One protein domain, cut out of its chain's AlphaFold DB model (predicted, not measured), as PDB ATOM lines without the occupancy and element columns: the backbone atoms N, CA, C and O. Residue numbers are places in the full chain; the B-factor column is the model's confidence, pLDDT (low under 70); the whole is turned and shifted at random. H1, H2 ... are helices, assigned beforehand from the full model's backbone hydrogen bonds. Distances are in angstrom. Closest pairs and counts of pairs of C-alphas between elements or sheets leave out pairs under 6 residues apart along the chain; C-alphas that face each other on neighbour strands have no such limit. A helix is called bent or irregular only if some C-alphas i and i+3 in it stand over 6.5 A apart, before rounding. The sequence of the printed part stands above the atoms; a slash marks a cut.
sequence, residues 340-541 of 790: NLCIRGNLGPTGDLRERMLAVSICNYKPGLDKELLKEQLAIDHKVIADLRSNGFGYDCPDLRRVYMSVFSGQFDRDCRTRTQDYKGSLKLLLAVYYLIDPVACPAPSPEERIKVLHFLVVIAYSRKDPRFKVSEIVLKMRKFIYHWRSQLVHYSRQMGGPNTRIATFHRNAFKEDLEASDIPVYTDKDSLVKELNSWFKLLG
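Overview. This is residues 340 to 541 of the 790 residues of the protein "MYND-type zinc finger protein samB" of Botrytis porri (UniProt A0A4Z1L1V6). Six helical pieces, H2, H3, H4, H5, arm H6b of the bent helix H6, and H7, stand side by side in a zigzag row, each running opposite to the one before it, with H4 and H5 nearest the middle. Short H1 packs on H2 at one end of the row, arm H6a turns steeply away from H6b, and H8 lies off one side of the row, beside H6a. The printed part has 202 residues with eight named helices, H1 to H8 in chain order, and no named strand, and its class is all helix. It is compact, with a radius of gyration of the C-alphas of 18.2 A and spans of 54 by 46 by 34 A.

Arrangement. Start at the longest helix, H6, residues 473 to 495, assigned as one helix by its hydrogen bonds but bent: C-alphas 480 and 483 are 7.3 A apart. Its arms H6a, residues 473 to 480, and H6b, residues 483 to 495, stand at a steep tilt of 56 degrees. H7, residues 502 to 516, forms a hairpin with H6b at 23 degrees; their closest C-alphas, of Ser 493 and Ala 504, are 4.7 A apart. H5, residues 447 to 462, touches H6b at a shallow tilt of 26 degrees, opposite ways, closest at the C-alphas of Pro 447 and Tyr 492, 5.2 A. With residues 460 to 462 alone H5 touches H6a, closest at C-alphas 461 and 479, 5.0 A. Next find the hub, H4, residues 424 to 437, in a hairpin with H5 at 30 degrees, C-alphas 430 and 453 being closest at 6.1 A. H3, residues 400 to 416, forms a hairpin with H4 at 21 degrees, closest at C-alphas 412 and 426, 5.3 A. H2, residues 371 to 390, forms a hairpin with H3 at 32 degrees, only just short of steep, closest at C-alphas 381 and 407, 6.3 A. H1, residues 352 to 359, forms a hairpin with H2, closest at C-alphas 357 and 384, 6.3 A. H8, residues 526 to 540, only just touches H4, with 3 pairs of C-alphas within 8 A, closest at 428 and 540, 6.3 A. Every O i to N i+4 pair is within hydrogen-bond range in H1, H2, H4, H6b, H7 and H8, against 12 of 13 in H3, 11 of 12 in H5 and 3 of 4 in H6a.

Along the chain. Find C-alpha 352 at (3.988, 89.482, 196.433), where H1 begins. H2 measures 28.7 A, H3 24.0 A and H5 22.1 A from first to last C-alpha. H8 ends at C-alpha 540, (27.924, 96.138, 180.057).

Size, cuts and confidence. The C-alphas farthest apart, of Ile 343 and Pro 467, are 56.8 A apart. The printed part has no cut, and the link from H1 to H2 is long. Look for low confidence, for instance, at residues 361 to 370 and 517 to 534; the mean pLDDT of the printed part is 75.3.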
ATOM      1  N   ASN A 340      -8.818  92.640 172.860       79.75
ATOM      2  CA  ASN A 340      -7.921  91.502 172.631       79.75
ATOM      3  C   ASN A 340      -6.795  91.368 173.669       79.75
ATOM      4  O   ASN A 340      -6.279  90.268 173.850       79.75
ATOM      5  N   LEU A 341      -6.406  92.450 174.357       81.88
ATOM      6  CA  LEU A 341      -5.471  92.360 175.483       81.88
ATOM      7  C   LEU A 341      -6.146  91.823 176.742       81.88
ATOM      8  O   LEU A 341      -5.601  90.945 177.399       81.88
ATOM      9  N   CYS A 342      -7.325  92.340 177.084       84.38
ATOM     10  CA  CYS A 342      -8.013  91.950 178.310       84.38
ATOM     11  C   CYS A 342      -8.537  90.509 178.258       84.38
ATOM     12  O   CYS A 342      -8.544  89.848 179.291       84.38
ATOM     13  N   ILE A 343      -8.927  89.999 177.082       83.12
ATOM     14  CA  ILE A 343      -9.382  88.603 176.933       83.12
ATOM     15  C   ILE A 343      -8.258  87.599 177.246       83.12
ATOM     16  O   ILE A 343      -8.542  86.503 177.721       83.12
ATOM     17  N   ARG A 344      -6.984  87.967 177.043       80.06
ATOM     18  CA  ARG A 344      -5.833  87.096 177.353       80.06
ATOM     19  C   ARG A 344      -5.618  86.881 178.856       80.06
ATOM     20  O   ARG A 344      -4.873  85.982 179.227       80.06
ATOM     21  N   GLY A 345      -6.261  87.680 179.709       83.00
ATOM     22  CA  GLY A 345      -6.083  87.628 181.157       83.00
ATOM     23  C   GLY A 345      -4.795  88.303 181.639       83.00
ATOM     24  O   GLY A 345      -4.194  89.117 180.934       83.00
ATOM     25  N   ASN A 346      -4.395  87.993 182.876       86.81
ATOM     26  CA  ASN A 346      -3.169  88.522 183.469       86.81
ATOM     27  C   ASN A 346      -1.946  87.762 182.926       86.81
ATOM     28  O   ASN A 346      -1.793  86.573 183.190       86.81
ATOM     29  N   LEU A 347      -1.092  88.459 182.172       83.56
ATOM     30  CA  LEU A 347       0.169  87.930 181.631       83.56
ATOM     31  C   LEU A 347       1.388  88.286 182.508       83.56
ATOM     32  O   LEU A 347       2.506  87.890 182.193       83.56
ATOM     33  N   GLY A 348       1.191  89.087 183.559       86.50
ATOM     34  CA  GLY A 348       2.239  89.523 184.480       86.50
ATOM     35  C   GLY A 348       2.318  88.671 185.753       86.50
ATOM     36  O   GLY A 348       1.576  87.698 185.905       86.50
ATOM     37  N   PRO A 349       3.214  89.029 186.691       91.31
ATOM     38  CA  PRO A 349       3.293  88.377 187.996       91.31
ATOM     39  C   PRO A 349       2.014  88.578 188.818       91.31
ATOM     40  O   PRO A 349       1.234  89.504 188.596       91.31
ATOM     41  N   THR A 350       1.835  87.726 189.827       92.62
ATOM     42  CA  THR A 350       0.740  87.793 190.811       92.62
ATOM     43  C   THR A 350       1.294  87.789 192.240       92.62
ATOM     44  O   THR A 350       2.445  87.407 192.460       92.62
ATOM     45  N   GLY A 351       0.473  88.173 193.222       93.50
ATOM     46  CA  GLY A 351       0.840  88.147 194.645       93.50
ATOM     47  C   GLY A 351       2.000  89.089 194.995       93.50
ATOM     48  O   GLY A 351       2.135  90.153 194.396       93.50
ATOM     49  N   ASP A 352       2.863  88.675 195.926       94.25
ATOM     50  CA  ASP A 352       3.988  89.482 196.433       94.25
ATOM     51  C   ASP A 352       4.896  90.030 195.319       94.25
ATOM     52  O   ASP A 352       5.272  91.200 195.333       94.25
ATOM     53  N   LEU A 353       5.215  89.223 194.300       93.25
ATOM     54  CA  LEU A 353       6.078  89.680 193.208       93.25
ATOM     55  C   LEU A 353       5.421  90.805 192.393       93.25
ATOM     56  O   LEU A 353       6.114  91.726 191.960       93.25
ATOM     57  N   ARG A 354       4.092  90.766 192.221       92.94
ATOM     58  CA  ARG A 354       3.328  91.851 191.589       92.94
ATOM     59  C   ARG A 354       3.345  93.104 192.452       92.94
ATOM     60  O   ARG A 354       3.621  94.181 191.933       92.94
ATOM     61  N   GLU A 355       3.083  92.971 193.748       91.62
ATOM     62  CA  GLU A 355       3.089  94.101 194.683       91.62
ATOM     63  C   GLU A 355       4.455  94.784 194.710       91.62
ATOM     64  O   GLU A 355       4.534  95.999 194.543       91.62
ATOM     65  N   ARG A 356       5.541  94.008 194.791       91.56
ATOM     66  CA  ARG A 356       6.907  94.533 194.707       91.56
ATOM     67  C   ARG A 356       7.194  95.189 193.358       91.56
ATOM     68  O   ARG A 356       7.812  96.246 193.331       91.56
ATOM     69  N   MET A 357       6.718  94.618 192.248       90.50
ATOM     70  CA  MET A 357       6.844  95.219 190.914       90.50
ATOM     71  C   MET A 357       6.129  96.573 190.816       90.50
ATOM     72  O   MET A 357       6.678  97.532 190.270       90.50
ATOM     73  N   LEU A 358       4.913  96.674 191.350       87.06
ATOM     74  CA  LEU A 358       4.138  97.915 191.377       87.06
ATOM     75  C   LEU A 358       4.736  98.947 192.335       87.06
ATOM     76  O   LEU A 358       4.751 100.132 192.008       87.06
ATOM     77  N   ALA A 359       5.304  98.487 193.451       86.44
ATOM     78  CA  ALA A 359       5.983  99.309 194.443       86.44
ATOM     79  C   ALA A 359       7.341  99.856 193.980       86.44
ATOM     80  O   ALA A 359       7.865 100.747 194.649       86.44
ATOM     81  N   VAL A 360       7.892  99.392 192.844       83.25
ATOM     82  CA  VAL A 360       8.992 100.092 192.156       83.25
ATOM     83  C   VAL A 360       8.451 101.446 191.697       83.25
ATOM     84  O   VAL A 360       7.890 101.600 190.603       83.25
ATOM     85  N   SER A 361       8.529 102.406 192.611       65.00
ATOM     86  CA  SER A 361       7.920 103.716 192.486       65.00
ATOM     87  C   SER A 361       8.774 104.627 191.618       65.00
ATOM     88  O   SER A 361       9.997 104.518 191.545       65.00
ATOM     89  N   ILE A 362       8.094 105.577 190.989       56.00
ATOM     90  CA  ILE A 362       8.698 106.807 190.509       56.00
ATOM     91  C   ILE A 362       8.689 107.751 191.723       56.00
ATOM     92  O   ILE A 362       7.630 108.230 192.107       56.00
ATOM     93  N   CYS A 363       9.861 107.998 192.319       51.16
ATOM     94  CA  CYS A 363      10.128 109.116 193.242       51.16
ATOM     95  C   CYS A 363       9.541 109.042 194.674       51.16
ATOM     96  O   CYS A 363       8.509 109.636 194.954       51.16
ATOM     97  N   ASN A 364      10.290 108.465 195.626       45.75
ATOM     98  CA  ASN A 364      10.103 108.716 197.073       45.75
ATOM     99  C   ASN A 364      11.361 109.265 197.783       45.75
ATOM    100  O   ASN A 364      11.388 109.335 199.007       45.75
ATOM    101  N   TYR A 365      12.413 109.649 197.055       51.25
ATOM    102  CA  TYR A 365      13.649 110.167 197.655       51.25
ATOM    103  C   TYR A 365      13.904 111.606 197.214       51.25
ATOM    104  O   TYR A 365      13.612 111.960 196.068       51.25
ATOM    105  N   LYS A 366      14.435 112.443 198.119       50.94
ATOM    106  CA  LYS A 366      14.810 113.812 197.769       50.94
ATOM    107  C   LYS A 366      16.207 113.848 197.140       50.94
ATOM    108  O   LYS A 366      17.139 113.194 197.624       50.94
ATOM    109  N   PRO A 367      16.392 114.650 196.089       46.88
ATOM    110  CA  PRO A 367      17.669 114.804 195.403       46.88
ATOM    111  C   PRO A 367      18.700 115.405 196.331       46.88
ATOM    112  O   PRO A 367      18.376 116.308 197.094       46.88
ATOM    113  N   GLY A 368      19.949 114.969 196.254       50.56
ATOM    114  CA  GLY A 368      21.058 115.590 196.979       50.56
ATOM    115  C   GLY A 368      21.062 115.352 198.493       50.56
ATOM    116  O   GLY A 368      22.133 115.424 199.090       50.56
ATOM    117  N   LEU A 369      19.920 114.994 199.089       57.25
ATOM    118  CA  LEU A 369      19.724 114.838 200.532       57.25
ATOM    119  C   LEU A 369      19.924 113.385 201.013       57.25
ATOM    120  O   LEU A 369      20.637 113.183 201.993       57.25
ATOM    121  N   ASP A 370      19.438 112.368 200.281       68.06
ATOM    122  CA  ASP A 370      19.340 110.987 200.807       68.06
ATOM    123  C   ASP A 370      20.170 109.939 200.024       68.06
ATOM    124  O   ASP A 370      19.642 109.029 199.383       68.06
ATOM    125  N   LYS A 371      21.508 110.049 200.045       73.12
ATOM    126  CA  LYS A 371      22.406 109.172 199.250       73.12
ATOM    127  C   LYS A 371      22.347 107.684 199.623       73.12
ATOM    128  O   LYS A 371      22.349 106.846 198.721       73.12
ATOM    129  N   GLU A 372      22.330 107.352 200.915       79.69
ATOM    130  CA  GLU A 372      22.283 105.947 201.356       79.69
ATOM    131  C   GLU A 372      20.900 105.333 201.113       79.69
ATOM    132  O   GLU A 372      20.822 104.224 200.593       79.69
ATOM    133  N   LEU A 373      19.822 106.093 201.339       78.19
ATOM    134  CA  LEU A 373      18.455 105.655 201.038       78.19
ATOM    135  C   LEU A 373      18.278 105.332 199.548       78.19
ATOM    136  O   LEU A 373      17.731 104.290 199.200       78.19
ATOM    137  N   LEU A 374      18.799 106.185 198.656       78.62
ATOM    138  CA  LEU A 374      18.781 105.929 197.213       78.62
ATOM    139  C   LEU A 374      19.512 104.628 196.857       78.62
ATOM    140  O   LEU A 374      19.059 103.854 196.018       78.62
ATOM    141  N   LYS A 375      20.663 104.376 197.482       83.00
ATOM    142  CA  LYS A 375      21.460 103.171 197.232       83.00
ATOM    143  C   LYS A 375      20.742 101.906 197.710       83.00
ATOM    144  O   LYS A 375      20.771 100.906 196.993       83.00
ATOM    145  N   GLU A 376      20.118 101.950 198.883       84.12
ATOM    146  CA  GLU A 376      19.301 100.854 199.416       84.12
ATOM    147  C   GLU A 376      18.089 100.586 198.521       84.12
ATOM    148  O   GLU A 376      17.873  99.446 198.110       84.12
ATOM    149  N   GLN A 377      17.367 101.639 198.126       84.12
ATOM    150  CA  GLN A 377      16.210 101.520 197.243       84.12
ATOM    151  C   GLN A 377      16.591 100.942 195.875       84.12
ATOM    152  O   GLN A 377      15.961  99.996 195.413       84.12
ATOM    153  N   LEU A 378      17.680 101.415 195.257       86.31
ATOM    154  CA  LEU A 378      18.163 100.860 193.988       86.31
ATOM    155  C   LEU A 378      18.520  99.375 194.095       86.31
ATOM    156  O   LEU A 378      18.304  98.623 193.145       86.31
ATOM    157  N   ALA A 379      19.068  98.932 195.230       88.00
ATOM    158  CA  ALA A 379      19.351  97.516 195.447       88.00
ATOM    159  C   ALA A 379      18.057  96.684 195.506       88.00
ATOM    160  O   ALA A 379      18.005  95.597 194.923       88.00
ATOM    161  N   ILE A 380      17.012  97.204 196.159       87.50
ATOM    162  CA  ILE A 380      15.679  96.589 196.205       87.50
ATOM    163  C   ILE A 380      15.074  96.526 194.797       87.50
ATOM    164  O   ILE A 380      14.666  95.453 194.353       87.50
ATOM    165  N   ASP A 381      15.090  97.632 194.057       88.88
ATOM    166  CA  ASP A 381      14.478  97.716 192.729       88.88
ATOM    167  C   ASP A 381      15.191  96.812 191.706       88.88
ATOM    168  O   ASP A 381      14.556  96.115 190.909       88.88
ATOM    169  N   HIS A 382      16.526  96.735 191.758       90.50
ATOM    170  CA  HIS A 382      17.285  95.785 190.943       90.50
ATOM    171  C   HIS A 382      16.979  94.327 191.297       90.50
ATOM    172  O   HIS A 382      16.956  93.476 190.402       90.50
ATOM    173  N   LYS A 383      16.725  94.031 192.577       92.56
ATOM    174  CA  LYS A 383      16.315  92.693 193.008       92.56
ATOM    175  C   LYS A 383      14.957  92.314 192.420       92.56
ATOM    176  O   LYS A 383      14.814  91.180 191.982       92.56
ATOM    177  N   VAL A 384      14.010  93.246 192.303       92.88
ATOM    178  CA  VAL A 384      12.721  92.987 191.634       92.88
ATOM    179  C   VAL A 384      12.928  92.538 190.182       92.88
ATOM    180  O   VAL A 384      12.353  91.537 189.760       92.88
ATOM    181  N   ILE A 385      13.806  93.209 189.425       91.00
ATOM    182  CA  ILE A 385      14.140  92.804 188.046       91.00
ATOM    183  C   ILE A 385      14.754  91.392 188.003       91.00
ATOM    184  O   ILE A 385      14.451  90.609 187.099       91.00
ATOM    185  N   ALA A 386      15.628  91.062 188.957       89.94
ATOM    186  CA  ALA A 386      16.252  89.743 189.045       89.94
ATOM    187  C   ALA A 386      15.246  88.643 189.425       89.94
ATOM    188  O   ALA A 386      15.264  87.562 188.832       89.94
ATOM    189  N   ASP A 387      14.347  88.933 190.364       92.94
ATOM    190  CA  ASP A 387      13.295  88.023 190.807       92.94
ATOM    191  C   ASP A 387      12.312  87.738 189.663       92.94
ATOM    192  O   ASP A 387      11.983  86.577 189.437       92.94
ATOM    193  N   LEU A 388      11.912  88.748 188.879       89.31
ATOM    194  CA  LEU A 388      11.068  88.558 187.689       89.31
ATOM    195  C   LEU A 388      11.693  87.555 186.711       89.31
ATOM    196  O   LEU A 388      11.060  86.567 186.342       89.31
ATOM    197  N   ARG A 389      12.972  87.743 186.361       85.81
ATOM    198  CA  ARG A 389      13.692  86.813 185.474       85.81
ATOM    199  C   ARG A 389      13.801  85.409 186.069       85.81
ATOM    200  O   ARG A 389      13.609  84.429 185.361       85.81
ATOM    201  N   SER A 390      14.091  85.311 187.367       87.81
ATOM    202  CA  SER A 390      14.232  84.023 188.065       87.81
ATOM    203  C   SER A 390      12.908  83.258 188.157       87.81
ATOM    204  O   SER A 390      12.913  82.034 188.208       87.81
ATOM    205  N   ASN A 391      11.777  83.970 188.123       84.69
ATOM    206  CA  ASN A 391      10.431  83.400 188.052       84.69
ATOM    207  C   ASN A 391       9.953  83.151 186.605       84.69
ATOM    208  O   ASN A 391       8.779  82.868 186.389       84.69
ATOM    209  N   GLY A 392      10.847  83.236 185.612       79.06
ATOM    210  CA  GLY A 392      10.551  82.892 184.219       79.06
ATOM    211  C   GLY A 392       9.897  84.002 183.395       79.06
ATOM    212  O   GLY A 392       9.500  83.742 182.261       79.06
ATOM    213  N   PHE A 393       9.799  85.231 183.913       80.75
ATOM    214  CA  PHE A 393       9.265  86.357 183.145       80.75
ATOM    215  C   PHE A 393      10.307  86.896 182.155       80.75
ATOM    216  O   PHE A 393      11.423  87.270 182.534       80.75
ATOM    217  N   GLY A 394       9.919  86.935 180.877       76.81
ATOM    218  CA  GLY A 394      10.704  87.491 179.780       76.81
ATOM    219  C   GLY A 394      10.603  89.014 179.673       76.81
ATOM    220  O   GLY A 394      10.019  89.693 180.520       76.81
ATOM    221  N   TYR A 395      11.186  89.567 178.606       79.75
ATOM    222  CA  TYR A 395      11.122  91.007 178.321       79.75
ATOM    223  C   TYR A 395       9.731  91.490 177.876       79.75
ATOM    224  O   TYR A 395       9.466  92.690 177.891       79.75
ATOM    225  N   ASP A 396       8.848  90.560 177.520       73.19
ATOM    226  CA  ASP A 396       7.444  90.755 177.156       73.19
ATOM    227  C   ASP A 396       6.506  90.865 178.371       73.19
ATOM    228  O   ASP A 396       5.312  91.132 178.208       73.19
ATOM    229  N   CYS A 397       7.029  90.708 179.593       82.06
ATOM    230  CA  CYS A 397       6.263  90.873 180.825       82.06
ATOM    231  C   CYS A 397       5.587  92.259 180.880       82.06
ATOM    232  O   CYS A 397       6.276  93.285 180.777       82.06
ATOM    233  N   PRO A 398       4.257  92.331 181.104       83.94
ATOM    234  CA  PRO A 398       3.559  93.599 181.287       83.94
ATOM    235  C   PRO A 398       4.207  94.459 182.377       83.94
ATOM    236  O   PRO A 398       4.685  93.949 183.388       83.94
ATOM    237  N   ASP A 399       4.227  95.776 182.160       86.00
ATOM    238  CA  ASP A 399       4.829  96.790 183.044       86.00
ATOM    239  C   ASP A 399       6.343  96.699 183.295       86.00
ATOM    240  O   ASP A 399       6.903  97.602 183.926       86.00
ATOM    241  N   LEU A 400       7.053  95.727 182.715       87.00
ATOM    242  CA  LEU A 400       8.508  95.623 182.857       87.00
ATOM    243  C   LEU A 400       9.230  96.881 182.358       87.00
ATOM    244  O   LEU A 400      10.183  97.354 182.976       87.00
ATOM    245  N   ARG A 401       8.730  97.473 181.270       88.56
ATOM    246  CA  ARG A 401       9.227  98.746 180.742       88.56
ATOM    247  C   ARG A 401       9.196  99.859 181.794       88.56
ATOM    248  O   ARG A 401      10.192 100.559 181.966       88.56
ATOM    249  N   ARG A 402       8.076 100.003 182.515       86.88
ATOM    250  CA  ARG A 402       7.903 101.003 183.583       86.88
ATOM    251  C   ARG A 402       8.927 100.773 184.687       86.88
ATOM    252  O   ARG A 402       9.614 101.712 185.060       86.88
ATOM    253  N   VAL A 403       9.074  99.526 185.140       88.12
ATOM    254  CA  VAL A 403      10.048  99.139 186.173       88.12
ATOM    255  C   VAL A 403      11.460  99.556 185.770       88.12
ATOM    256  O   VAL A 403      12.113 100.277 186.515       88.12
ATOM    257  N   TYR A 404      11.919  99.180 184.571       90.56
ATOM    258  CA  TYR A 404      13.262  99.545 184.103       90.56
ATOM    259  C   TYR A 404      13.456 101.056 184.004       90.56
ATOM    260  O   TYR A 404      14.515 101.553 184.383       90.56
ATOM    261  N   MET A 405      12.448 101.783 183.516       86.38
ATOM    262  CA  MET A 405      12.511 103.240 183.430       86.38
ATOM    263  C   MET A 405      12.534 103.905 184.811       86.38
ATOM    264  O   MET A 405      13.242 104.895 184.963       86.38
ATOM    265  N   SER A 406      11.836 103.356 185.811       82.00
ATOM    266  CA  SER A 406      11.901 103.828 187.203       82.00
ATOM    267  C   SER A 406      13.270 103.567 187.834       82.00
ATOM    268  O   SER A 406      13.850 104.467 188.437       82.00
ATOM    269  N   VAL A 407      13.839 102.367 187.657       86.19
ATOM    270  CA  VAL A 407      15.191 102.059 188.168       86.19
ATOM    271  C   VAL A 407      16.238 102.935 187.480       86.19
ATOM    272  O   VAL A 407      17.171 103.417 188.124       86.19
ATOM    273  N   PHE A 408      16.072 103.180 186.175       86.81
ATOM    274  CA  PHE A 408      16.955 104.056 185.408       86.81
ATOM    275  C   PHE A 408      17.029 105.450 186.027       86.81
ATOM    276  O   PHE A 408      18.130 105.966 186.177       86.81
ATOM    277  N   SER A 409      15.901 106.028 186.436       77.06
ATOM    278  CA  SER A 409      15.847 107.343 187.080       77.06
ATOM    279  C   SER A 409      16.789 107.462 188.279       77.06
ATOM    280  O   SER A 409      17.616 108.372 188.338       77.06
ATOM    281  N   GLY A 410      16.706 106.512 189.217       77.31
ATOM    282  CA  GLY A 410      17.571 106.504 190.397       77.31
ATOM    283  C   GLY A 410      19.024 106.192 190.066       77.31
ATOM    284  O   GLY A 410      19.941 106.805 190.616       77.31
ATOM    285  N   GLN A 411      19.247 105.273 189.127       84.31
ATOM    286  CA  GLN A 411      20.590 104.915 188.697       84.31
ATOM    287  C   GLN A 411      21.286 106.081 187.983       84.31
ATOM    288  O   GLN A 411      22.474 106.303 188.208       84.31
ATOM    289  N   PHE A 412      20.551 106.857 187.190       81.62
ATOM    290  CA  PHE A 412      21.050 108.039 186.498       81.62
ATOM    291  C   PHE A 412      21.457 109.140 187.475       81.62
ATOM    292  O   PHE A 412      22.576 109.644 187.381       81.62
ATOM    293  N   ASP A 413      20.621 109.449 188.472       75.81
ATOM    294  CA  ASP A 413      20.957 110.409 189.535       75.81
ATOM    295  C   ASP A 413      22.214 109.983 190.314       75.81
ATOM    296  O   ASP A 413      23.103 110.795 190.595       75.81
ATOM    297  N   ARG A 414      22.351 108.684 190.608       78.44
ATOM    298  CA  ARG A 414      23.562 108.136 191.226       78.44
ATOM    299  C   ARG A 414      24.788 108.282 190.320       78.44
ATOM    300  O   ARG A 414      25.830 108.731 190.802       78.44
ATOM    301  N   ASP A 415      24.678 107.907 189.047       79.50
ATOM    302  CA  ASP A 415      25.781 107.937 188.080       79.50
ATOM    303  C   ASP A 415      26.274 109.376 187.840       79.50
ATOM    304  O   ASP A 415      27.487 109.613 187.824       79.50
ATOM    305  N   CYS A 416      25.355 110.349 187.769       74.75
ATOM    306  CA  CYS A 416      25.660 111.775 187.602       74.75
ATOM    307  C   CYS A 416      26.510 112.358 188.740       74.75
ATOM    308  O   CYS A 416      27.315 113.261 188.515       74.75
ATOM    309  N   ARG A 417      26.373 111.831 189.964       73.00
ATOM    310  CA  ARG A 417      27.116 112.296 191.152       73.00
ATOM    311  C   ARG A 417      28.529 111.718 191.249       73.00
ATOM    312  O   ARG A 417      29.295 112.110 192.133       73.00
ATOM    313  N   THR A 418      28.887 110.761 190.393       72.75
ATOM    314  CA  THR A 418      30.217 110.141 190.412       72.75
ATOM    315  C   THR A 418      31.252 111.025 189.720       72.75
ATOM    316  O   THR A 418      30.983 111.651 188.701       72.75
ATOM    317  N   ARG A 419      32.492 111.042 190.229       66.19
ATOM    318  CA  ARG A 419      33.599 111.790 189.595       66.19
ATOM    319  C   ARG A 419      34.019 111.226 188.231       66.19
ATOM    320  O   ARG A 419      34.693 111.918 187.475       66.19
ATOM    321  N   THR A 420      33.686 109.968 187.947       66.12
ATOM    322  CA  THR A 420      34.094 109.224 186.745       66.12
ATOM    323  C   THR A 420      32.990 109.086 185.696       66.12
ATOM    324  O   THR A 420      33.264 108.493 184.656       66.12
ATOM    325  N   GLN A 421      31.777 109.599 185.973       72.25
ATOM    326  CA  GLN A 421      30.636 109.697 185.048       72.25
ATOM    327  C   GLN A 421      30.574 108.542 184.032       72.25
ATOM    328  O   GLN A 421      30.604 108.755 182.819       72.25
ATOM    329  N   ASP A 422      30.588 107.293 184.517       75.44
ATOM    330  CA  ASP A 422      30.698 106.132 183.626       75.44
ATOM    331  C   ASP A 422      29.355 105.658 183.065       75.44
ATOM    332  O   ASP A 422      29.340 104.950 182.058       75.44
ATOM    333  N   TYR A 423      28.257 106.081 183.701       84.50
ATOM    334  CA  TYR A 423      26.868 105.778 183.364       84.50
ATOM    335  C   TYR A 423      26.575 104.290 183.146       84.50
ATOM    336  O   TYR A 423      25.580 103.937 182.514       84.50
ATOM    337  N   LYS A 424      27.414 103.375 183.649       84.62
ATOM    338  CA  LYS A 424      27.338 101.958 183.276       84.62
ATOM    339  C   LYS A 424      25.978 101.347 183.623       84.62
ATOM    340  O   LYS A 424      25.410 100.608 182.819       84.62
ATOM    341  N   GLY A 425      25.457 101.656 184.813       85.44
ATOM    342  CA  GLY A 425      24.148 101.184 185.263       85.44
ATOM    343  C   GLY A 425      23.011 101.787 184.438       85.44
ATOM    344  O   GLY A 425      22.144 101.058 183.953       85.44
ATOM    345  N   SER A 426      23.065 103.099 184.216       87.38
ATOM    346  CA  SER A 426      22.089 103.843 183.414       87.38
ATOM    347  C   SER A 426      21.977 103.309 181.986       87.38
ATOM    348  O   SER A 426      20.887 103.016 181.495       87.38
ATOM    349  N   LEU A 427      23.121 103.104 181.336       86.81
ATOM    350  CA  LEU A 427      23.221 102.583 179.976       86.81
ATOM    351  C   LEU A 427      22.687 101.166 179.863       86.81
ATOM    352  O   LEU A 427      21.982 100.846 178.909       86.81
ATOM    353  N   LYS A 428      22.979 100.330 180.864       86.69
ATOM    354  CA  LYS A 428      22.426  98.983 180.944       86.69
ATOM    355  C   LYS A 428      20.895  99.035 180.905       86.69
ATOM    356  O   LYS A 428      20.269  98.358 180.099       86.69
ATOM    357  N   LEU A 429      20.282  99.872 181.731       88.50
ATOM    358  CA  LEU A 429      18.825  99.960 181.805       88.50
ATOM    359  C   LEU A 429      18.212 100.513 180.509       88.50
ATOM    360  O   LEU A 429      17.302  99.885 179.970       88.50
ATOM    361  N   LEU A 430      18.745 101.608 179.955       88.06
ATOM    362  CA  LEU A 430      18.223 102.220 178.723       88.06
ATOM    363  C   LEU A 430      18.340 101.304 177.501       88.06
ATOM    364  O   LEU A 430      17.389 101.185 176.731       88.06
ATOM    365  N   LEU A 431      19.485 100.638 177.321       84.31
ATOM    366  CA  LEU A 431      19.692  99.735 176.187       84.31
ATOM    367  C   LEU A 431      18.810  98.489 176.294       84.31
ATOM    368  O   LEU A 431      18.283  98.038 175.281       84.31
ATOM    369  N   ALA A 432      18.590  97.969 177.507       83.94
ATOM    370  CA  ALA A 432      17.637  96.884 177.720       83.94
ATOM    371  C   ALA A 432      16.205  97.319 177.384       83.94
ATOM    372  O   ALA A 432      15.486  96.575 176.723       83.94
ATOM    373  N   VAL A 433      15.798  98.529 177.785       86.81
ATOM    374  CA  VAL A 433      14.485  99.061 177.405       86.81
ATOM    375  C   VAL A 433      14.365  99.155 175.887       86.81
ATOM    376  O   VAL A 433      13.461  98.556 175.320       86.81
ATOM    377  N   TYR A 434      15.295  99.839 175.225       82.50
ATOM    378  CA  TYR A 434      15.170 100.139 173.800       82.50
ATOM    379  C   TYR A 434      15.294  98.908 172.891       82.50
ATOM    380  O   TYR A 434      14.524  98.764 171.944       82.50
ATOM    381  N   TYR A 435      16.254  98.020 173.166       73.12
ATOM    382  CA  TYR A 435      16.576  96.902 172.270       73.12
ATOM    383  C   TYR A 435      15.972  95.562 172.686       73.12
ATOM    384  O   TYR A 435      15.885  94.674 171.845       73.12
ATOM    385  N   LEU A 436      15.573  95.381 173.951       73.25
ATOM    386  CA  LEU A 436      15.077  94.088 174.444       73.25
ATOM    387  C   LEU A 436      13.606  94.135 174.860       73.25
ATOM    388  O   LEU A 436      12.893  93.172 174.611       73.25
ATOM    389  N   ILE A 437      13.145  95.231 175.470       78.06
ATOM    390  CA  ILE A 437      11.767  95.364 175.975       78.06
ATOM    391  C   ILE A 437      10.853  95.993 174.923       78.06
ATOM    392  O   ILE A 437       9.831  95.414 174.570       78.06
ATOM    393  N   ASP A 438      11.210  97.159 174.387       77.69
ATOM    394  CA  ASP A 438      10.382  97.913 173.442       77.69
ATOM    395  C   ASP A 438       9.972  97.129 172.172       77.69
ATOM    396  O   ASP A 438       8.891  97.417 171.645       77.69
ATOM    397  N   PRO A 439      10.768  96.176 171.634       71.12
ATOM    398  CA  PRO A 439      10.347  95.349 170.495       71.12
ATOM    399  C   PRO A 439       9.255  94.321 170.821       71.12
ATOM    400  O   PRO A 439       8.487  93.958 169.936       71.12
ATOM    401  N   VAL A 440       9.171  93.852 172.070       65.25
ATOM    402  CA  VAL A 440       8.255  92.766 172.483       65.25
ATOM    403  C   VAL A 440       7.163  93.224 173.454       65.25
ATOM    404  O   VAL A 440       6.246  92.463 173.758       65.25
ATOM    405  N   ALA A 441       7.242  94.463 173.943       71.44
ATOM    406  CA  ALA A 441       6.282  95.030 174.875       71.44
ATOM    407  C   ALA A 441       4.872  95.082 174.271       71.44
ATOM    408  O   ALA A 441       4.658  95.499 173.131       71.44
ATOM    409  N   CYS A 442       3.894  94.669 175.076       69.56
ATOM    410  CA  CYS A 442       2.497  94.629 174.688       69.56
ATOM    411  C   CYS A 442       1.631  95.249 175.801       69.56
ATOM    412  O   CYS A 442       1.562  94.688 176.897       69.56
ATOM    413  N   PRO A 443       0.929  96.367 175.543       70.06
ATOM    414  CA  PRO A 443       0.872  97.117 174.281       70.06
ATOM    415  C   PRO A 443       2.223  97.732 173.886       70.06
ATOM    416  O   PRO A 443       3.076  97.976 174.738       70.06
ATOM    417  N   ALA A 444       2.401  97.959 172.582       73.00
ATOM    418  CA  ALA A 444       3.634  98.525 172.046       73.00
ATOM    419  C   ALA A 444       3.880  99.930 172.623       73.00
ATOM    420  O   ALA A 444       2.924 100.701 172.768       73.00
ATOM    421  N   PRO A 445       5.139 100.286 172.934       76.94
ATOM    422  CA  PRO A 445       5.451 101.596 173.476       76.94
ATOM    423  C   PRO A 445       5.205 102.665 172.416       76.94
ATOM    424  O   PRO A 445       5.562 102.507 171.241       76.94
ATOM    425  N   SER A 446       4.620 103.768 172.861       76.69
ATOM    426  CA  SER A 446       4.367 104.935 172.027       76.69
ATOM    427  C   SER A 446       5.676 105.544 171.492       76.69
ATOM    428  O   SER A 446       6.738 105.417 172.110       76.69
ATOM    429  N   PRO A 447       5.636 106.262 170.360       76.94
ATOM    430  CA  PRO A 447       6.781 107.037 169.883       76.94
ATOM    431  C   PRO A 447       7.362 107.985 170.939       76.94
ATOM    432  O   PRO A 447       8.577 108.101 171.038       76.94
ATOM    433  N   GLU A 448       6.527 108.581 171.789       77.25
ATOM    434  CA  GLU A 448       6.963 109.419 172.918       77.25
ATOM    435  C   GLU A 448       7.798 108.647 173.936       77.25
ATOM    436  O   GLU A 448       8.886 109.065 174.336       77.25
ATOM    437  N   GLU A 449       7.333 107.459 174.300       79.38
ATOM    438  CA  GLU A 449       8.067 106.557 175.171       79.38
ATOM    439  C   GLU A 449       9.428 106.152 174.590       79.38
ATOM    440  O   GLU A 449      10.404 106.089 175.343       79.38
ATOM    441  N   ARG A 450       9.517 105.921 173.274       81.38
ATOM    442  CA  ARG A 450      10.777 105.586 172.583       81.38
ATOM    443  C   ARG A 450      11.722 106.782 172.499       81.38
ATOM    444  O   ARG A 450      12.914 106.646 172.780       81.38
ATOM    445  N   ILE A 451      11.195 107.963 172.172       78.31
ATOM    446  CA  ILE A 451      11.956 109.221 172.140       78.31
ATOM    447  C   ILE A 451      12.568 109.497 173.508       78.31
ATOM    448  O   ILE A 451      13.732 109.872 173.563       78.31
ATOM    449  N   LYS A 452      11.847 109.247 174.610       79.31
ATOM    450  CA  LYS A 452      12.383 109.407 175.971       79.31
ATOM    451  C   LYS A 452      13.674 108.612 176.181       79.31
ATOM    452  O   LYS A 452      14.648 109.149 176.702       79.31
ATOM    453  N   VAL A 453      13.694 107.345 175.774       82.75
ATOM    454  CA  VAL A 453      14.868 106.472 175.946       82.75
ATOM    455  C   VAL A 453      16.024 106.949 175.067       82.75
ATOM    456  O   VAL A 453      17.148 107.098 175.543       82.75
ATOM    457  N   LEU A 454      15.731 107.258 173.803       79.88
ATOM    458  CA  LEU A 454      16.712 107.771 172.849       79.88
ATOM    459  C   LEU A 454      17.301 109.118 173.279       79.88
ATOM    460  O   LEU A 454      18.501 109.333 173.133       79.88
ATOM    461  N   HIS A 455      16.480 110.006 173.836       80.12
ATOM    462  CA  HIS A 455      16.912 111.300 174.345       80.12
ATOM    463  C   HIS A 455      17.975 111.119 175.432       80.12
ATOM    464  O   HIS A 455      19.057 111.687 175.315       80.12
ATOM    465  N   PHE A 456      17.735 110.258 176.427       80.56
ATOM    466  CA  PHE A 456      18.723 109.996 177.478       80.56
ATOM    467  C   PHE A 456      19.996 109.319 176.962       80.56
ATOM    468  O   PHE A 456      21.088 109.646 177.425       80.56
ATOM    469  N   LEU A 457      19.888 108.415 175.982       82.25
ATOM    470  CA  LEU A 457      21.067 107.832 175.330       82.25
ATOM    471  C   LEU A 457      21.926 108.918 174.661       82.25
ATOM    472  O   LEU A 457      23.152 108.902 174.788       82.25
ATOM    473  N   VAL A 458      21.288 109.889 174.003       77.56
ATOM    474  CA  VAL A 458      21.956 111.039 173.379       77.56
ATOM    475  C   VAL A 458      22.543 111.993 174.426       77.56
ATOM    476  O   VAL A 458      23.689 112.413 174.268       77.56
ATOM    477  N   VAL A 459      21.826 112.287 175.517       77.06
ATOM    478  CA  VAL A 459      22.325 113.118 176.634       77.06
ATOM    479  C   VAL A 459      23.591 112.515 177.239       77.06
ATOM    480  O   VAL A 459      24.613 113.196 177.313       77.06
ATOM    481  N   ILE A 460      23.569 111.223 177.591       80.00
ATOM    482  CA  ILE A 460      24.737 110.533 178.163       80.00
ATOM    483  C   ILE A 460      25.912 110.542 177.182       80.00
ATOM    484  O   ILE A 460      27.059 110.754 177.579       80.00
ATOM    485  N   ALA A 461      25.651 110.341 175.886       77.56
ATOM    486  CA  ALA A 461      26.696 110.406 174.872       77.56
ATOM    487  C   ALA A 461      27.327 111.812 174.790       77.56
ATOM    488  O   ALA A 461      28.544 111.938 174.615       77.56
ATOM    489  N   TYR A 462      26.538 112.873 174.974       72.94
ATOM    490  CA  TYR A 462      27.012 114.255 174.931       72.94
ATOM    491  C   TYR A 462      27.704 114.760 176.205       72.94
ATOM    492  O   TYR A 462      28.331 115.820 176.126       72.94
ATOM    493  N   SER A 463      27.701 114.027 177.326       68.00
ATOM    494  CA  SER A 463      28.384 114.429 178.571       68.00
ATOM    495  C   SER A 463      29.860 114.799 178.311       68.00
ATOM    496  O   SER A 463      30.687 113.924 178.041       68.00
ATOM    497  N   ARG A 464      30.210 116.101 178.293       59.31
ATOM    498  CA  ARG A 464      31.553 116.633 177.943       59.31
ATOM    499  C   ARG A 464      32.434 116.867 179.182       59.31
ATOM    500  O   ARG A 464      31.952 116.955 180.299       59.31
ATOM    501  N   LYS A 465      33.755 116.960 178.940       50.97
ATOM    502  CA  LYS A 465      34.836 117.193 179.919       50.97
ATOM    503  C   LYS A 465      34.625 118.494 180.717       50.97
ATOM    504  O   LYS A 465      35.152 119.533 180.331       50.97
ATOM    505  N   ASP A 466      33.930 118.433 181.844       54.62
ATOM    506  CA  ASP A 466      34.228 119.337 182.959       54.62
ATOM    507  C   ASP A 466      35.572 118.872 183.562       54.62
ATOM    508  O   ASP A 466      35.721 117.680 183.834       54.62
ATOM    509  N   PRO A 467      36.581 119.738 183.766       55.41
ATOM    510  CA  PRO A 467      37.857 119.341 184.373       55.41
ATOM    511  C   PRO A 467      37.721 118.684 185.762       55.41
ATOM    512  O   PRO A 467      38.640 117.992 186.202       55.41
ATOM    513  N   ARG A 468      36.580 118.853 186.443       57.75
ATOM    514  CA  ARG A 468      36.244 118.201 187.719       57.75
ATOM    515  C   ARG A 468      35.798 116.741 187.564       57.75
ATOM    516  O   ARG A 468      35.849 116.000 188.549       57.75
ATOM    517  N   PHE A 469      35.403 116.314 186.363       63.62
ATOM    518  CA  PHE A 469      34.845 114.988 186.084       63.62
ATOM    519  C   PHE A 469      35.606 114.282 184.950       63.62
ATOM    520  O   PHE A 469      35.885 114.840 183.890       63.62
ATOM    521  N   LYS A 470      35.961 113.011 185.153       70.06
ATOM    522  CA  LYS A 470      36.585 112.183 184.111       70.06
ATOM    523  C   LYS A 470      35.490 111.454 183.344       70.06
ATOM    524  O   LYS A 470      34.811 110.642 183.945       70.06
ATOM    525  N   VAL A 471      35.352 111.691 182.040       70.44
ATOM    526  CA  VAL A 471      34.449 110.902 181.182       70.44
ATOM    527  C   VAL A 471      35.076 109.532 180.911       70.44
ATOM    528  O   VAL A 471      36.246 109.450 180.531       70.44
ATOM    529  N   SER A 472      34.311 108.460 181.114       74.56
ATOM    530  CA  SER A 472      34.770 107.081 180.932       74.56
ATOM    531  C   SER A 472      34.983 106.704 179.456       74.56
ATOM    532  O   SER A 472      34.409 107.292 178.537       74.56
ATOM    533  N   GLU A 473      35.779 105.658 179.212       76.25
ATOM    534  CA  GLU A 473      36.003 105.129 177.859       76.25
ATOM    535  C   GLU A 473      34.707 104.603 177.214       76.25
ATOM    536  O   GLU A 473      34.538 104.714 176.000       76.25
ATOM    537  N   ILE A 474      33.771 104.073 178.013       76.31
ATOM    538  CA  ILE A 474      32.492 103.562 177.506       76.31
ATOM    539  C   ILE A 474      31.632 104.690 176.923       76.31
ATOM    540  O   ILE A 474      31.134 104.543 175.810       76.31
ATOM    541  N   VAL A 475      31.558 105.851 177.584       76.75
ATOM    542  CA  VAL A 475      30.834 107.031 177.075       76.75
ATOM    543  C   VAL A 475      31.511 107.595 175.820       76.75
ATOM    544  O   VAL A 475      30.845 107.953 174.850       76.75
ATOM    545  N   LEU A 476      32.848 107.631 175.791       75.62
ATOM    546  CA  LEU A 476      33.597 108.099 174.618       75.62
ATOM    547  C   LEU A 476      33.397 107.198 173.394       75.62
ATOM    548  O   LEU A 476      33.217 107.709 172.291       75.62
ATOM    549  N   LYS A 477      33.400 105.871 173.572       74.50
ATOM    550  CA  LYS A 477      33.061 104.922 172.496       74.50
ATOM    551  C   LYS A 477      31.610 105.092 172.061       74.50
ATOM    552  O   LYS A 477      31.334 105.113 170.865       74.50
ATOM    553  N   MET A 478      30.718 105.318 173.021       76.44
ATOM    554  CA  MET A 478      29.296 105.491 172.768       76.44
ATOM    555  C   MET A 478      28.932 106.649 171.844       76.44
ATOM    556  O   MET A 478      28.008 106.540 171.039       76.44
ATOM    557  N   ARG A 479      29.680 107.754 171.915       76.00
ATOM    558  CA  ARG A 479      29.484 108.917 171.035       76.00
ATOM    559  C   ARG A 479      29.460 108.563 169.559       76.00
ATOM    560  O   ARG A 479      28.779 109.229 168.790       76.00
ATOM    561  N   LYS A 480      30.144 107.490 169.165       71.12
ATOM    562  CA  LYS A 480      30.163 107.038 167.777       71.12
ATOM    563  C   LYS A 480      28.789 106.621 167.256       71.12
ATOM    564  O   LYS A 480      28.631 106.565 166.051       71.12
ATOM    565  N   PHE A 481      27.819 106.316 168.119       71.75
ATOM    566  CA  PHE A 481      26.486 105.814 167.744       71.75
ATOM    567  C   PHE A 481      25.384 106.868 167.844       71.75
ATOM    568  O   PHE A 481      24.226 106.617 167.514       71.75
ATOM    569  N   ILE A 482      25.748 108.080 168.257       72.38
ATOM    570  CA  ILE A 482      24.806 109.177 168.446       72.38
ATOM    571  C   ILE A 482      24.051 109.511 167.154       72.38
ATOM    572  O   ILE A 482      22.862 109.806 167.213       72.38
ATOM    573  N   TYR A 483      24.697 109.350 165.991       66.56
ATOM    574  CA  TYR A 483      24.061 109.500 164.683       66.56
ATOM    575  C   TYR A 483      22.840 108.588 164.529       66.56
ATOM    576  O   TYR A 483      21.765 109.041 164.134       66.56
ATOM    577  N   HIS A 484      22.983 107.307 164.880       71.19
ATOM    578  CA  HIS A 484      21.893 106.343 164.780       71.19
ATOM    579  C   HIS A 484      20.729 106.751 165.688       71.19
ATOM    580  O   HIS A 484      19.596 106.864 165.220       71.19
ATOM    581  N   TRP A 485      20.991 107.042 166.966       73.25
ATOM    582  CA  TRP A 485      19.932 107.451 167.894       73.25
ATOM    583  C   TRP A 485      19.266 108.768 167.498       73.25
ATOM    584  O   TRP A 485      18.049 108.889 167.612       73.25
ATOM    585  N   ARG A 486      20.024 109.732 166.965       73.00
ATOM    586  CA  ARG A 486      19.488 110.979 166.406       73.00
ATOM    587  C   ARG A 486      18.564 110.733 165.220       73.00
ATOM    588  O   ARG A 486      17.462 111.276 165.185       73.00
ATOM    589  N   SER A 487      18.966 109.870 164.290       64.75
ATOM    590  CA  SER A 487      18.113 109.472 163.170       64.75
ATOM    591  C   SER A 487      16.805 108.839 163.663       64.75
ATOM    592  O   SER A 487      15.734 109.147 163.137       64.75
ATOM    593  N   GLN A 488      16.866 107.995 164.699       70.50
ATOM    594  CA  GLN A 488      15.672 107.400 165.309       70.50
ATOM    595  C   GLN A 488      14.803 108.441 166.037       70.50
ATOM    596  O   GLN A 488      13.579 108.399 165.921       70.50
ATOM    597  N   LEU A 489      15.396 109.430 166.718       72.62
ATOM    598  CA  LEU A 489      14.661 110.555 167.315       72.62
ATOM    599  C   LEU A 489      13.875 111.340 166.261       72.62
ATOM    600  O   LEU A 489      12.696 111.633 166.464       72.62
ATOM    601  N   VAL A 490      14.491 111.648 165.115       65.50
ATOM    602  CA  VAL A 490      13.810 112.306 163.985       65.50
ATOM    603  C   VAL A 490      12.682 111.429 163.444       65.50
ATOM    604  O   VAL A 490      11.592 111.930 163.170       65.50
ATOM    605  N   HIS A 491      12.914 110.123 163.313       70.75
ATOM    606  CA  HIS A 491      11.896 109.183 162.851       70.75
ATOM    607  C   HIS A 491      10.667 109.169 163.772       70.75
ATOM    608  O   HIS A 491       9.559 109.451 163.317       70.75
ATOM    609  N   TYR A 492      10.851 108.913 165.069       73.56
ATOM    610  CA  TYR A 492       9.735 108.826 166.012       73.56
ATOM    611  C   TYR A 492       9.064 110.176 166.271       73.56
ATOM    612  O   TYR A 492       7.849 110.226 166.446       73.56
ATOM    613  N   SER A 493       9.807 111.286 166.248       74.75
ATOM    614  CA  SER A 493       9.198 112.613 166.423       74.75
ATOM    615  C   SER A 493       8.323 113.015 165.244       74.75
ATOM    616  O   SER A 493       7.261 113.575 165.467       74.75
ATOM    617  N   ARG A 494       8.677 112.644 164.003       70.56
ATOM    618  CA  ARG A 494       7.777 112.802 162.841       70.56
ATOM    619  C   ARG A 494       6.492 112.005 162.983       70.56
ATOM    620  O   ARG A 494       5.465 112.409 162.445       70.56
ATOM    621  N   GLN A 495       6.552 110.869 163.677       71.81
ATOM    622  CA  GLN A 495       5.341 110.133 163.978       71.81
ATOM    623  C   GLN A 495       4.472 110.927 164.956       71.81
ATOM    624  O   GLN A 495       3.271 110.814 164.844       71.81
ATOM    625  N   MET A 496       4.985 111.749 165.874       75.31
ATOM    626  CA  MET A 496       4.152 112.501 166.828       75.31
ATOM    627  C   MET A 496       3.400 113.667 166.174       75.31
ATOM    628  O   MET A 496       3.975 114.729 165.941       75.31
ATOM    629  N   GLY A 497       2.114 113.468 165.873       71.38
ATOM    630  CA  GLY A 497       1.242 114.510 165.314       71.38
ATOM    631  C   GLY A 497       1.618 114.976 163.900       71.38
ATOM    632  O   GLY A 497       1.029 115.927 163.397       71.38
ATOM    633  N   GLY A 498       2.578 114.306 163.254       74.75
ATOM    634  CA  GLY A 498       3.030 114.576 161.892       74.75
ATOM    635  C   GLY A 498       4.372 115.318 161.803       74.75
ATOM    636  O   GLY A 498       4.943 115.755 162.800       74.75
ATOM    637  N   PRO A 499       4.911 115.493 160.583       71.19
ATOM    638  CA  PRO A 499       6.244 116.057 160.377       71.19
ATOM    639  C   PRO A 499       6.338 117.562 160.668       71.19
ATOM    640  O   PRO A 499       7.448 118.073 160.762       71.19
ATOM    641  N   ASN A 500       5.225 118.283 160.778       78.25
ATOM    642  CA  ASN A 500       5.229 119.742 160.937       78.25
ATOM    643  C   ASN A 500       4.989 120.192 162.382       78.25
ATOM    644  O   ASN A 500       4.859 121.388 162.627       78.25
ATOM    645  N   THR A 501       4.929 119.256 163.329       77.94
ATOM    646  CA  THR A 501       4.823 119.594 164.748       77.94
ATOM    647  C   THR A 501       6.108 120.244 165.244       77.94
ATOM    648  O   THR A 501       7.193 120.063 164.667       77.94
ATOM    649  N   ARG A 502       6.006 120.995 166.344       77.44
ATOM    650  CA  ARG A 502       7.168 121.684 166.927       77.44
ATOM    651  C   ARG A 502       8.302 120.713 167.280       77.44
ATOM    652  O   ARG A 502       9.454 120.981 166.958       77.44
ATOM    653  N   ILE A 503       7.989 119.541 167.844       76.25
ATOM    654  CA  ILE A 503       8.997 118.527 168.218       76.25
ATOM    655  C   ILE A 503       9.673 117.866 167.014       76.25
ATOM    656  O   ILE A 503      10.883 117.630 167.029       76.25
ATOM    657  N   ALA A 504       8.913 117.577 165.952       75.50
ATOM    658  CA  ALA A 504       9.452 116.994 164.728       75.50
ATOM    659  C   ALA A 504      10.364 117.982 163.989       75.50
ATOM    660  O   ALA A 504      11.341 117.573 163.353       75.50
ATOM    661  N   THR A 505      10.038 119.272 164.070       78.00
ATOM    662  CA  THR A 505      10.855 120.365 163.535       78.00
ATOM    663  C   THR A 505      12.133 120.516 164.350       78.00
ATOM    664  O   THR A 505      13.218 120.412 163.784       78.00
ATOM    665  N   PHE A 506      12.014 120.604 165.676       77.81
ATOM    666  CA  PHE A 506      13.149 120.710 166.587       77.81
ATOM    667  C   PHE A 506      14.170 119.577 166.405       77.81
ATOM    668  O   PHE A 506      15.341 119.832 166.132       77.81
ATOM    669  N   HIS A 507      13.747 118.308 166.478       75.44
ATOM    670  CA  HIS A 507      14.683 117.188 166.320       75.44
ATOM    671  C   HIS A 507      15.311 117.128 164.926       75.44
ATOM    672  O   HIS A 507      16.451 116.687 164.794       75.44
ATOM    673  N   ARG A 508      14.595 117.566 163.882       73.06
ATOM    674  CA  ARG A 508      15.141 117.653 162.522       73.06
ATOM    675  C   ARG A 508      16.209 118.736 162.419       73.06
ATOM    676  O   ARG A 508      17.245 118.470 161.817       73.06
ATOM    677  N   ASN A 509      15.957 119.913 162.989       76.44
ATOM    678  CA  ASN A 509      16.902 121.028 163.003       76.44
ATOM    679  C   ASN A 509      18.157 120.645 163.797       76.44
ATOM    680  O   ASN A 509      19.249 120.670 163.240       76.44
ATOM    681  N   ALA A 510      17.990 120.125 165.018       72.75
ATOM    682  CA  ALA A 510      19.096 119.650 165.849       72.75
ATOM    683  C   ALA A 510      19.921 118.540 165.167       72.75
ATOM    684  O   ALA A 510      21.144 118.507 165.267       72.75
ATOM    685  N   PHE A 511      19.271 117.619 164.445       71.69
ATOM    686  CA  PHE A 511      19.990 116.589 163.691       71.69
ATOM    687  C   PHE A 511      20.772 117.161 162.501       71.69
ATOM    688  O   PHE A 511      21.862 116.680 162.198       71.69
ATOM    689  N   LYS A 512      20.233 118.187 161.833       71.19
ATOM    690  CA  LYS A 512      20.918 118.886 160.742       71.19
ATOM    691  C   LYS A 512      22.160 119.631 161.248       71.19
ATOM    692  O   LYS A 512      23.203 119.536 160.614       71.19
ATOM    693  N   GLU A 513      22.069 120.298 162.393       73.25
ATOM    694  CA  GLU A 513      23.216 120.963 163.033       73.25
ATOM    695  C   GLU A 513      24.323 119.965 163.411       73.25
ATOM    696  O   GLU A 513      25.495 120.193 163.113       73.25
ATOM    697  N   ASP A 514      23.955 118.820 163.998       66.81
ATOM    698  CA  ASP A 514      24.904 117.748 164.337       66.81
ATOM    699  C   ASP A 514      25.613 117.188 163.083       66.81
ATOM    700  O   ASP A 514      26.802 116.862 163.133       66.81
ATOM    701  N   LEU A 515      24.905 117.095 161.949       64.88
ATOM    702  CA  LEU A 515      25.468 116.687 160.655       64.88
ATOM    703  C   LEU A 515      26.484 117.701 160.112       64.88
ATOM    704  O   LEU A 515      27.532 117.310 159.600       64.88
ATOM    705  N   GLU A 516      26.190 118.994 160.233       72.19
ATOM    706  CA  GLU A 516      27.078 120.075 159.793       72.19
ATOM    707  C   GLU A 516      28.359 120.140 160.650       72.19
ATOM    708  O   GLU A 516      29.442 120.427 160.131       72.19
ATOM    709  N   ALA A 517      28.285 119.761 161.931       66.75
ATOM    710  CA  ALA A 517      29.427 119.705 162.849       66.75
ATOM    711  C   ALA A 517      30.473 118.600 162.538       66.75
ATOM    712  O   ALA A 517      31.554 118.615 163.124       66.75
ATOM    713  N   SER A 518      30.195 117.684 161.598       50.97
ATOM    714  CA  SER A 518      31.150 116.788 160.900       50.97
ATOM    715  C   SER A 518      31.965 115.752 161.713       50.97
ATOM    716  O   SER A 518      32.822 115.086 161.137       50.97
ATOM    717  N   ASP A 519      31.694 115.537 163.005       57.97
ATOM    718  CA  ASP A 519      32.543 114.706 163.894       57.97
ATOM    719  C   ASP A 519      31.921 113.347 164.308       57.97
ATOM    720  O   ASP A 519      32.316 112.738 165.309       57.97
ATOM    721  N   ILE A 520      30.913 112.854 163.571       58.75
ATOM    722  CA  ILE A 520      30.113 111.683 163.969       58.75
ATOM    723  C   ILE A 520      30.100 110.603 162.865       58.75
ATOM    724  O   ILE A 520      29.723 110.902 161.732       58.75
ATOM    725  N   PRO A 521      30.450 109.335 163.169       56.84
ATOM    726  CA  PRO A 521      30.375 108.235 162.209       56.84
ATOM    727  C   PRO A 521      28.943 107.975 161.725       56.84
ATOM    728  O   PRO A 521      28.027 107.780 162.527       56.84
ATOM    729  N   VAL A 522      28.766 107.904 160.406       54.47
ATOM    730  CA  VAL A 522      27.529 107.450 159.761       54.47
ATOM    731  C   VAL A 522      27.680 105.967 159.436       54.47
ATOM    732  O   VAL A 522      28.474 105.600 158.573       54.47
ATOM    733  N   TYR A 523      26.927 105.106 160.119       50.84
ATOM    734  CA  TYR A 523      26.877 103.683 159.774       50.84
ATOM    735  C   TYR A 523      25.985 103.504 158.549       50.84
ATOM    736  O   TYR A 523      24.766 103.665 158.632       50.84
ATOM    737  N   THR A 524      26.597 103.203 157.409       43.50
ATOM    738  CA  THR A 524      25.888 102.884 156.163       43.50
ATOM    739  C   THR A 524      25.621 101.389 156.013       43.50
ATOM    740  O   THR A 524      24.746 101.010 155.240       43.50
ATOM    741  N   ASP A 525      26.342 100.548 156.760       48.41
ATOM    742  CA  ASP A 525      26.186  99.095 156.774       48.41
ATOM    743  C   ASP A 525      25.655  98.590 158.132       48.41
ATOM    744  O   ASP A 525      25.976  99.116 159.203       48.41
ATOM    745  N   LYS A 526      24.768  97.592 158.073       49.66
ATOM    746  CA  LYS A 526      24.017  97.082 159.232       49.66
ATOM    747  C   LYS A 526      24.862  96.165 160.126       49.66
ATOM    748  O   LYS A 526      24.662  96.157 161.340       49.66
ATOM    749  N   ASP A 527      25.830  95.448 159.567       52.31
ATOM    750  CA  ASP A 527      26.635  94.473 160.312       52.31
ATOM    751  C   ASP A 527      27.692  95.152 161.183       52.31
ATOM    752  O   ASP A 527      27.941  94.723 162.312       52.31
ATOM    753  N   SER A 528      28.239  96.286 160.742       57.84
ATOM    754  CA  SER A 528      29.087  97.139 161.580       57.84
ATOM    755  C   SER A 528      28.304  97.737 162.745       57.84
ATOM    756  O   SER A 528      28.840  97.815 163.850       57.84
ATOM    757  N   LEU A 529      27.028  98.095 162.542       56.31
ATOM    758  CA  LEU A 529      26.148  98.581 163.611       56.31
ATOM    759  C   LEU A 529      25.938  97.507 164.690       56.31
ATOM    760  O   LEU A 529      26.110  97.776 165.878       56.31
ATOM    761  N   VAL A 530      25.600  96.283 164.273       58.47
ATOM    762  CA  VAL A 530      25.395  95.131 165.167       58.47
ATOM    763  C   VAL A 530      26.684  94.754 165.891       58.47
ATOM    764  O   VAL A 530      26.677  94.542 167.104       58.47
ATOM    765  N   LYS A 531      27.809  94.702 165.175       67.19
ATOM    766  CA  LYS A 531      29.124  94.398 165.749       67.19
ATOM    767  C   LYS A 531      29.523  95.411 166.821       67.19
ATOM    768  O   LYS A 531      30.009  95.016 167.884       67.19
ATOM    769  N   GLU A 532      29.291  96.695 166.566       69.00
ATOM    770  CA  GLU A 532      29.562  97.760 167.531       69.00
ATOM    771  C   GLU A 532      28.631  97.640 168.753       69.00
ATOM    772  O   GLU A 532      29.121  97.589 169.882       69.00
ATOM    773  N   LEU A 533      27.316  97.461 168.554       64.88
ATOM    774  CA  LEU A 533      26.351  97.232 169.643       64.88
ATOM    775  C   LEU A 533      26.730  96.031 170.521       64.88
ATOM    776  O   LEU A 533      26.717  96.124 171.750       64.88
ATOM    777  N   ASN A 534      27.136  94.919 169.908       65.50
ATOM    778  CA  ASN A 534      27.564  93.718 170.621       65.50
ATOM    779  C   ASN A 534      28.839  93.914 171.423       65.50
ATOM    780  O   ASN A 534      28.932  93.452 172.565       65.50
ATOM    781  N   SER A 535      29.801  94.659 170.873       70.44
ATOM    782  CA  SER A 535      30.985  95.056 171.630       70.44
ATOM    783  C   SER A 535      30.598  95.811 172.902       70.44
ATOM    784  O   SER A 535      31.286  95.694 173.916       70.44
ATOM    785  N   TRP A 536      29.517  96.586 172.883       69.31
ATOM    786  CA  TRP A 536      29.085  97.372 174.035       69.31
ATOM    787  C   TRP A 536      28.284  96.545 175.025       69.31
ATOM    788  O   TRP A 536      28.483  96.655 176.234       69.31
ATOM    789  N   PHE A 537      27.424  95.666 174.521       71.38
ATOM    790  CA  PHE A 537      26.673  94.721 175.334       71.38
ATOM    791  C   PHE A 537      27.615  93.859 176.169       71.38
ATOM    792  O   PHE A 537      27.434  93.734 177.383       71.38
ATOM    793  N   LYS A 538      28.712  93.408 175.555       74.50
ATOM    794  CA  LYS A 538      29.807  92.723 176.238       74.50
ATOM    795  C   LYS A 538      30.427  93.560 177.364       74.50
ATOM    796  O   LYS A 538      30.595  93.059 178.475       74.50
ATOM    797  N   LEU A 539      30.715  94.844 177.127       71.44
ATOM    798  CA  LEU A 539      31.266  95.757 178.148       71.44
ATOM    799  C   LEU A 539      30.299  96.002 179.327       71.44
ATOM    800  O   LEU A 539      30.728  96.215 180.468       71.44
ATOM    801  N   LEU A 540      28.992  95.946 179.069       73.88
ATOM    802  CA  LEU A 540      27.924  96.138 180.057       73.88
ATOM    803  C   LEU A 540      27.505  94.844 180.778       73.88
ATOM    804  O   LEU A 540      26.677  94.879 181.699       73.88
ATOM    805  N   GLY A 541      28.105  93.706 180.412       67.31
ATOM    806  CA  GLY A 541      27.761  92.400 180.971       67.31
ATOM    807  C   GLY A 541      26.351  91.955 180.577       67.31
ATOM    808  O   GLY A 541      25.613  91.429 181.414       67.31
TER     809      GLY A 541